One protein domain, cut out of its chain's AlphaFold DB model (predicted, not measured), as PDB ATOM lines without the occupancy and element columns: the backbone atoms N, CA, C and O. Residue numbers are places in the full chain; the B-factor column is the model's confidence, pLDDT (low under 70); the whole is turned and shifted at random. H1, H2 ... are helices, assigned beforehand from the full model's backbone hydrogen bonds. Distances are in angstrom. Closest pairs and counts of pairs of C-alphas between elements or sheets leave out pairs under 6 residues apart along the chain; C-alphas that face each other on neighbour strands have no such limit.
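What this domain is: This is residues 19 to 86 of the 510 residues of the protein "Hypothetical protein" of Symbiodinium pilosum (UniProt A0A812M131). Two short helices, H1 and H2, lie near each other at one end; a thin link leads to the long helix H3, and the short H4 and H5 pack crosswise on H3 at the other end. The 68 printed residues hold five named helices, H1 to H5 in chain order, and no named strand: all helix. The whole is loose, with a radius of gyration of the C-alphas of 15.6 A, and elongated, spanning 43 by 25 by 15 A.

How they stand to each other: H1, residues 19 to 23, is close to but not clearly touching H2, residues 27 to 35; their closest C-alphas, Leu 21 and Trp 30, are 6.4 A apart. H2 is apart from H3, residues 41 to 60. With residues 52 to 56 alone, H3 touches H4, residues 69 to 74, about perpendicular at 77 degrees; the closest C-alphas, Arg 53 and Val 72, are 5.8 A apart. With residues 48 to 53 alone, H3 touches H5, residues 79 to 84, about perpendicular at 83 degrees; the closest C-alphas, Ala 52 and Leu 79, are 5.3 A apart. H4 and H5 touch only at the corner; the closest C-alphas, Ile 73 and Leu 79, are 5.2 A apart. In H1 to H5 every O i to N i+4 pair is within hydrogen-bond range.

Where its parts are: H1 begins at C-alpha 19 (92.302, 122.065, 132.589). H2 is 12.4 A long and H3 29.1 A. H5 ends at C-alpha 84 (103.492, 125.523, 163.276).

The domain as a whole: The printed part has no cut and no long link. Residues 23 to 28 and 35 to 47 stand free. Residues 19 to 44 and 80 to 86 have pLDDT under 70.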
ATOM      1  N   GLU A  19      93.626 122.051 133.221       44.22
ATOM      2  CA  GLU A  19      92.302 122.065 132.589       44.22
ATOM      3  C   GLU A  19      92.169 123.148 131.502       44.22
ATOM      4  O   GLU A  19      91.814 122.842 130.364       44.22
ATOM      5  N   ARG A  20      92.570 124.397 131.786       46.25
ATOM      6  CA  ARG A  20      92.444 125.501 130.815       46.25
ATOM      7  C   ARG A  20      93.410 125.359 129.634       46.25
ATOM      8  O   ARG A  20      93.002 125.591 128.498       46.25
ATOM      9  N   LEU A  21      94.640 124.898 129.886       42.88
ATOM     10  CA  LEU A  21      95.627 124.627 128.833       42.88
ATOM     11  C   LEU A  21      95.223 123.417 127.978       42.88
ATOM     12  O   LEU A  21      95.427 123.439 126.773       42.88
ATOM     13  N   SER A  22      94.580 122.394 128.558       47.31
ATOM     14  CA  SER A  22      94.073 121.250 127.778       47.31
ATOM     15  C   SER A  22      92.890 121.598 126.866       47.31
ATOM     16  O   SER A  22      92.658 120.905 125.879       47.31
ATOM     17  N   SER A  23      92.160 122.676 127.176       46.12
ATOM     18  CA  SER A  23      90.990 123.127 126.409       46.12
ATOM     19  C   SER A  23      91.292 124.168 125.324       46.12
ATOM     20  O   SER A  23      90.445 124.401 124.464       46.12
ATOM     21  N   SER A  24      92.477 124.791 125.347       52.41
ATOM     22  CA  SER A  24      92.870 125.828 124.388       52.41
ATOM     23  C   SER A  24      93.957 125.321 123.447       52.41
ATOM     24  O   SER A  24      95.003 124.849 123.887       52.41
ATOM     25  N   SER A  25      93.739 125.447 122.139       55.53
ATOM     26  CA  SER A  25      94.745 125.174 121.104       55.53
ATOM     27  C   SER A  25      95.523 126.425 120.672       55.53
ATOM     28  O   SER A  25      96.367 126.334 119.780       55.53
ATOM     29  N   VAL A  26      95.240 127.589 121.271       63.16
ATOM     30  CA  VAL A  26      95.767 128.893 120.842       63.16
ATOM     31  C   VAL A  26      96.888 129.339 121.779       63.16
ATOM     32  O   VAL A  26      96.688 129.542 122.974       63.16
ATOM     33  N   VAL A  27      98.087 129.501 121.224       53.34
ATOM     34  CA  VAL A  27      99.344 129.738 121.956       53.34
ATOM     35  C   VAL A  27      99.333 131.056 122.746       53.34
ATOM     36  O   VAL A  27      99.929 131.154 123.817       53.34
ATOM     37  N   GLU A  28      98.625 132.068 122.261       66.81
ATOM     38  CA  GLU A  28      98.497 133.376 122.902       66.81
ATOM     39  C   GLU A  28      97.715 133.290 124.222       66.81
ATOM     40  O   GLU A  28      98.103 133.920 125.206       66.81
ATOM     41  N   GLU A  29      96.695 132.428 124.293       67.38
ATOM     42  CA  GLU A  29      95.953 132.169 125.535       67.38
ATOM     43  C   GLU A  29      96.823 131.425 126.557       67.38
ATOM     44  O   GLU A  29      96.705 131.649 127.761       67.38
ATOM     45  N   TRP A  30      97.745 130.575 126.091       57.00
ATOM     46  CA  TRP A  30      98.711 129.901 126.961       57.00
ATOM     47  C   TRP A  30      99.686 130.898 127.585       57.00
ATOM     48  O   TRP A  30      99.959 130.815 128.783       57.00
ATOM     49  N   ARG A  31     100.192 131.852 126.790       55.19
ATOM     50  CA  ARG A  31     101.105 132.894 127.275       55.19
ATOM     51  C   ARG A  31     100.430 133.783 128.318       55.19
ATOM     52  O   ARG A  31     101.001 133.954 129.388       55.19
ATOM     53  N   GLU A  32      99.226 134.291 128.051       63.81
ATOM     54  CA  GLU A  32      98.504 135.145 129.009       63.81
ATOM     55  C   GLU A  32      98.216 134.421 130.330       63.81
ATOM     56  O   GLU A  32      98.352 135.000 131.407       63.81
ATOM     57  N   VAL A  33      97.860 133.135 130.265       59.00
ATOM     58  CA  VAL A  33      97.600 132.315 131.454       59.00
ATOM     59  C   VAL A  33      98.876 132.063 132.261       59.00
ATOM     60  O   VAL A  33      98.820 132.087 133.485       59.00
ATOM     61  N   VAL A  34     100.023 131.844 131.613       53.97
ATOM     62  CA  VAL A  34     101.313 131.647 132.299       53.97
ATOM     63  C   VAL A  34     101.855 132.962 132.874       53.97
ATOM     64  O   VAL A  34     102.298 132.976 134.021       53.97
ATOM     65  N   GLU A  35     101.767 134.073 132.136       58.44
ATOM     66  CA  GLU A  35     102.204 135.401 132.600       58.44
ATOM     67  C   GLU A  35     101.365 135.903 133.790       58.44
ATOM     68  O   GLU A  35     101.903 136.521 134.704       58.44
ATOM     69  N   GLN A  36     100.072 135.564 133.862       56.69
ATOM     70  CA  GLN A  36      99.232 135.861 135.033       56.69
ATOM     71  C   GLN A  36      99.580 135.028 136.281       56.69
ATOM     72  O   GLN A  36      99.193 135.390 137.395       56.69
ATOM     73  N   VAL A  37     100.283 133.903 136.121       56.19
ATOM     74  CA  VAL A  37     100.564 132.946 137.205       56.19
ATOM     75  C   VAL A  37     101.878 133.248 137.928       56.19
ATOM     76  O   VAL A  37     101.991 132.913 139.108       56.19
ATOM     77  N   ASP A  38     102.833 133.925 137.286       53.62
ATOM     78  CA  ASP A  38     104.190 134.086 137.835       53.62
ATOM     79  C   ASP A  38     104.351 135.279 138.808       53.62
ATOM     80  O   ASP A  38     105.337 135.360 139.536       53.62
ATOM     81  N   GLU A  39     103.362 136.178 138.913       54.28
ATOM     82  CA  GLU A  39     103.479 137.388 139.754       54.28
ATOM     83  C   GLU A  39     102.604 137.401 141.024       54.28
ATOM     84  O   GLU A  39     102.738 138.300 141.855       54.28
ATOM     85  N   SER A  40     101.723 136.415 141.237       55.84
ATOM     86  CA  SER A  40     100.793 136.438 142.381       55.84
ATOM     87  C   SER A  40     101.230 135.541 143.553       55.84
ATOM     88  O   SER A  40     101.491 134.348 143.395       55.84
ATOM     89  N   GLU A  41     101.215 136.074 144.785       60.75
ATOM     90  CA  GLU A  41     101.377 135.274 146.024       60.75
ATOM     91  C   GLU A  41     100.285 134.193 146.196       60.75
ATOM     92  O   GLU A  41     100.395 133.281 147.028       60.75
ATOM     93  N   THR A  42      99.232 134.263 145.381       62.75
ATOM     94  CA  THR A  42      98.091 133.350 145.346       62.75
ATOM     95  C   THR A  42      98.520 131.910 145.081       62.75
ATOM     96  O   THR A  42      98.077 131.004 145.781       62.75
ATOM     97  N   PHE A  43      99.439 131.675 144.139       61.78
ATOM     98  CA  PHE A  43      99.862 130.314 143.789       61.78
ATOM     99  C   PHE A  43     100.629 129.633 144.923       61.78
ATOM    100  O   PHE A  43     100.422 128.456 145.228       61.78
ATOM    101  N   LYS A  44     101.492 130.399 145.593       64.75
ATOM    102  CA  LYS A  44     102.242 129.922 146.753       64.75
ATOM    103  C   LYS A  44     101.276 129.537 147.877       64.75
ATOM    104  O   LYS A  44     101.398 128.458 148.452       64.75
ATOM    105  N   THR A  45     100.271 130.377 148.123       72.94
ATOM    106  CA  THR A  45      99.209 130.139 149.111       72.94
ATOM    107  C   THR A  45      98.358 128.907 148.779       72.94
ATOM    108  O   THR A  45      98.139 128.063 149.650       72.94
ATOM    109  N   GLU A  46      97.923 128.744 147.529       74.12
ATOM    110  CA  GLU A  46      97.113 127.594 147.101       74.12
ATOM    111  C   GLU A  46      97.897 126.275 147.118       74.12
ATOM    112  O   GLU A  46      97.396 125.247 147.578       74.12
ATOM    113  N   SER A  47      99.175 126.313 146.734       70.62
ATOM    114  CA  SER A  47     100.107 125.193 146.899       70.62
ATOM    115  C   SER A  47     100.179 124.730 148.361       70.62
ATOM    116  O   SER A  47     100.065 123.532 148.646       70.62
ATOM    117  N   TYR A  48     100.275 125.667 149.313       77.44
ATOM    118  CA  TYR A  48     100.272 125.336 150.740       77.44
ATOM    119  C   TYR A  48      98.941 124.739 151.211       77.44
ATOM    120  O   TYR A  48      98.949 123.737 151.932       77.44
ATOM    121  N   ARG A  49      97.802 125.289 150.767       80.12
ATOM    122  CA  ARG A  49      96.468 124.748 151.079       80.12
ATOM    123  C   ARG A  49      96.333 123.304 150.603       80.12
ATOM    124  O   ARG A  49      95.937 122.435 151.379       80.12
ATOM    125  N   LEU A  50      96.743 123.007 149.371       79.19
ATOM    126  CA  LEU A  50      96.659 121.659 148.810       79.19
ATOM    127  C   LEU A  50      97.579 120.660 149.542       79.19
ATOM    128  O   LEU A  50      97.183 119.519 149.795       79.19
ATOM    129  N   LYS A  51      98.791 121.086 149.936       82.06
ATOM    130  CA  LYS A  51      99.715 120.269 150.750       82.06
ATOM    131  C   LYS A  51      99.115 119.923 152.113       82.06
ATOM    132  O   LYS A  51      99.201 118.768 152.539       82.06
ATOM    133  N   ALA A  52      98.481 120.889 152.772       86.00
ATOM    134  CA  ALA A  52      97.781 120.668 154.031       86.00
ATOM    135  C   ALA A  52      96.597 119.699 153.865       86.00
ATOM    136  O   ALA A  52      96.479 118.752 154.645       86.00
ATOM    137  N   ARG A  53      95.791 119.850 152.798       89.19
ATOM    138  CA  ARG A  53      94.678 118.928 152.494       89.19
ATOM    139  C   ARG A  53      95.150 117.488 152.327       89.19
ATOM    140  O   ARG A  53      94.524 116.583 152.862       89.19
ATOM    141  N   ARG A  54      96.282 117.249 151.654       81.94
ATOM    142  CA  ARG A  54      96.831 115.888 151.488       81.94
ATOM    143  C   ARG A  54      97.326 115.278 152.786       81.94
ATOM    144  O   ARG A  54      97.057 114.108 153.038       81.94
ATOM    145  N   LYS A  55      98.053 116.043 153.606       83.44
ATOM    146  CA  LYS A  55      98.495 115.537 154.915       83.44
ATOM    147  C   LYS A  55      97.300 115.156 155.777       83.44
ATOM    148  O   LYS A  55      97.323 114.099 156.400       83.44
ATOM    149  N   PHE A  56      96.251 115.972 155.749       90.75
ATOM    150  CA  PHE A  56      94.999 115.659 156.415       90.75
ATOM    151  C   PHE A  56      94.321 114.405 155.836       90.75
ATOM    152  O   PHE A  56      93.989 113.504 156.601       90.75
ATOM    153  N   ALA A  57      94.204 114.299 154.505       91.06
ATOM    154  CA  ALA A  57      93.642 113.136 153.808       91.06
ATOM    155  C   ALA A  57      94.327 111.833 154.241       91.06
ATOM    156  O   ALA A  57      93.673 110.873 154.638       91.06
ATOM    157  N   ILE A  58      95.664 111.834 154.244       85.38
ATOM    158  CA  ILE A  58      96.489 110.692 154.653       85.38
ATOM    159  C   ILE A  58      96.280 110.386 156.139       85.38
ATOM    160  O   ILE A  58      96.080 109.230 156.503       85.38
ATOM    161  N   ALA A  59      96.288 111.407 157.000       89.69
ATOM    162  CA  ALA A  59      96.106 111.233 158.440       89.69
ATOM    163  C   ALA A  59      94.718 110.679 158.806       89.69
ATOM    164  O   ALA A  59      94.576 110.006 159.827       89.69
ATOM    165  N   LYS A  60      93.697 110.959 157.990       93.38
ATOM    166  CA  LYS A  60      92.318 110.489 158.182       93.38
ATOM    167  C   LYS A  60      91.951 109.279 157.323       93.38
ATOM    168  O   LYS A  60      90.849 108.766 157.473       93.38
ATOM    169  N   ASN A  61      92.872 108.803 156.483       92.62
ATOM    170  CA  ASN A  61      92.644 107.733 155.513       92.62
ATOM    171  C   ASN A  61      91.422 108.002 154.606       92.62
ATOM    172  O   ASN A  61      90.607 107.111 154.370       92.62
ATOM    173  N   LEU A  62      91.295 109.246 154.133       94.00
ATOM    174  CA  LEU A  62      90.225 109.704 153.245       94.00
ATOM    175  C   LEU A  62      90.757 109.940 151.821       94.00
ATOM    176  O   LEU A  62      91.900 110.388 151.662       94.00
ATOM    177  N   PRO A  63      89.949 109.691 150.775       86.00
ATOM    178  CA  PRO A  63      90.242 110.160 149.423       86.00
ATOM    179  C   PRO A  63      90.374 111.688 149.400       86.00
ATOM    180  O   PRO A  63      89.624 112.392 150.067       86.00
ATOM    181  N   LEU A  64      91.306 112.231 148.607       85.50
ATOM    182  CA  LEU A  64      91.548 113.683 148.557       85.50
ATOM    183  C   LEU A  64      90.310 114.484 148.109       85.50
ATOM    184  O   LEU A  64      90.145 115.625 148.535       85.50
ATOM    185  N   ALA A  65      89.457 113.885 147.272       87.31
ATOM    186  CA  ALA A  65      88.202 114.479 146.810       87.31
ATOM    187  C   ALA A  65      87.187 114.694 147.948       87.31
ATOM    188  O   ALA A  65      86.401 115.632 147.882       87.31
ATOM    189  N   ASP A  66      87.268 113.885 149.009       92.12
ATOM    190  CA  ASP A  66      86.345 113.915 150.148       92.12
ATOM    191  C   ASP A  66      86.863 114.793 151.300       92.12
ATOM    192  O   ASP A  66      86.267 114.843 152.374       92.12
ATOM    193  N   VAL A  67      88.001 115.469 151.114       91.38
ATOM    194  CA  VAL A  67      88.585 116.345 152.134       91.38
ATOM    195  C   VAL A  67      88.030 117.755 152.005       91.38
ATOM    196  O   VAL A  67      88.418 118.490 151.089       91.38
ATOM    197  N   ASP A  68      87.197 118.145 152.966       93.25
ATOM    198  CA  ASP A  68      86.685 119.507 153.091       93.25
ATOM    199  C   ASP A  68      87.789 120.491 153.522       93.25
ATOM    200  O   ASP A  68      88.711 120.158 154.275       93.25
ATOM    201  N   LEU A  69      87.726 121.718 153.011       85.62
ATOM    202  CA  LEU A  69      88.695 122.766 153.312       85.62
ATOM    203  C   LEU A  69      88.576 123.233 154.767       85.62
ATOM    204  O   LEU A  69      89.598 123.503 155.400       85.62
ATOM    205  N   GLU A  70      87.354 123.308 155.302       90.69
ATOM    206  CA  GLU A  70      87.108 123.748 156.682       90.69
ATOM    207  C   GLU A  70      87.722 122.778 157.699       90.69
ATOM    208  O   GLU A  70      88.391 123.204 158.645       90.69
ATOM    209  N   ASP A  71      87.606 121.472 157.452       91.94
ATOM    210  CA  ASP A  71      88.228 120.432 158.277       91.94
ATOM    211  C   ASP A  71      89.757 120.537 158.283       91.94
ATOM    212  O   ASP A  71      90.412 120.325 159.306       91.94
ATOM    213  N   VAL A  72      90.347 120.906 157.146       91.25
ATOM    214  CA  VAL A  72      91.798 121.080 157.005       91.25
ATOM    215  C   VAL A  72      92.282 122.352 157.690       91.25
ATOM    216  O   VAL A  72      93.379 122.357 158.250       91.25
ATOM    217  N   ILE A  73      91.499 123.428 157.675       86.94
ATOM    218  CA  ILE A  73      91.841 124.666 158.385       86.94
ATOM    219  C   ILE A  73      91.822 124.433 159.900       86.94
ATOM    220  O   ILE A  73      92.756 124.840 160.590       86.94
ATOM    221  N   ASN A  74      90.809 123.722 160.399       85.62
ATOM    222  CA  ASN A  74      90.597 123.507 161.832       85.62
ATOM    223  C   ASN A  74      91.406 122.337 162.418       85.62
ATOM    224  O   ASN A  74      91.437 122.139 163.633       85.62
ATOM    225  N   SER A  75      92.062 121.542 161.572       86.25
ATOM    226  CA  SER A  75      92.801 120.366 162.011       86.25
ATOM    227  C   SER A  75      94.243 120.679 162.432       86.25
ATOM    228  O   SER A  75      94.988 121.307 161.671       86.25
ATOM    229  N   PRO A  76      94.720 120.114 163.561       85.25
ATOM    230  CA  PRO A  76      96.130 120.175 163.942       85.25
ATOM    231  C   PRO A  76      97.050 119.394 162.990       85.25
ATOM    232  O   PRO A  76      98.263 119.486 163.102       85.25
ATOM    233  N   GLN A  77      96.515 118.616 162.044       79.88
ATOM    234  CA  GLN A  77      97.288 117.984 160.965       79.88
ATOM    235  C   GLN A  77      97.172 118.726 159.621       79.88
ATOM    236  O   GLN A  77      97.855 118.355 158.662       79.88
ATOM    237  N   GLY A  78      96.303 119.737 159.540       77.62
ATOM    238  CA  GLY A  78      96.058 120.549 158.352       77.62
ATOM    239  C   GLY A  78      96.855 121.857 158.355       77.62
ATOM    240  O   GLY A  78      98.048 121.845 158.647       77.62
ATOM    241  N   LEU A  79      96.237 122.985 157.986       72.81
ATOM    242  CA  LEU A  79      96.945 124.265 157.786       72.81
ATOM    243  C   LEU A  79      97.597 124.792 159.072       72.81
ATOM    244  O   LEU A  79      98.742 125.235 159.016       72.81
ATOM    245  N   ALA A  80      96.916 124.685 160.218       69.38
ATOM    246  CA  ALA A  80      97.437 125.136 161.510       69.38
ATOM    247  C   ALA A  80      98.694 124.352 161.931       69.38
ATOM    248  O   ALA A  80      99.742 124.944 162.183       69.38
ATOM    249  N   GLY A  81      98.640 123.016 161.891       67.88
ATOM    250  CA  GLY A  81      99.808 122.188 162.204       67.88
ATOM    251  C   GLY A  81     100.934 122.296 161.181       67.88
ATOM    252  O   GLY A  81     102.107 122.129 161.510       67.88
ATOM    253  N   TRP A  82     100.609 122.587 159.918       65.00
ATOM    254  CA  TRP A  82     101.621 122.804 158.888       65.00
ATOM    255  C   TRP A  82     102.341 124.148 159.053       65.00
ATOM    256  O   TRP A  82     103.560 124.205 158.872       65.00
ATOM    257  N   ALA A  83     101.613 125.201 159.439       63.16
ATOM    258  CA  ALA A  83     102.173 126.509 159.772       63.16
ATOM    259  C   ALA A  83     103.078 126.437 161.015       63.16
ATOM    260  O   ALA A  83     104.204 126.929 160.967       63.16
ATOM    261  N   GLU A  84     102.663 125.737 162.077       58.66
ATOM    262  CA  GLU A  84     103.492 125.523 163.276       58.66
ATOM    263  C   GLU A  84     104.792 124.759 162.985       58.66
ATOM    264  O   GLU A  84     105.835 125.062 163.559       58.66
ATOM    265  N   MET A  85     104.773 123.798 162.055       54.12
ATOM    266  CA  MET A  85     105.982 123.062 161.660       54.12
ATOM    267  C   MET A  85     106.967 123.887 160.810       54.12
ATOM    268  O   MET A  85     108.089 123.425 160.594       54.12
ATOM    269  N   SER A  86     106.567 125.061 160.299       52.25
ATOM    270  CA  SER A  86     107.294 125.731 159.206       52.25
ATOM    271  C   SER A  86     107.524 127.241 159.376       52.25
ATOM    272  O   SER A  86     108.249 127.819 158.567       52.25
TER     273      SER A  86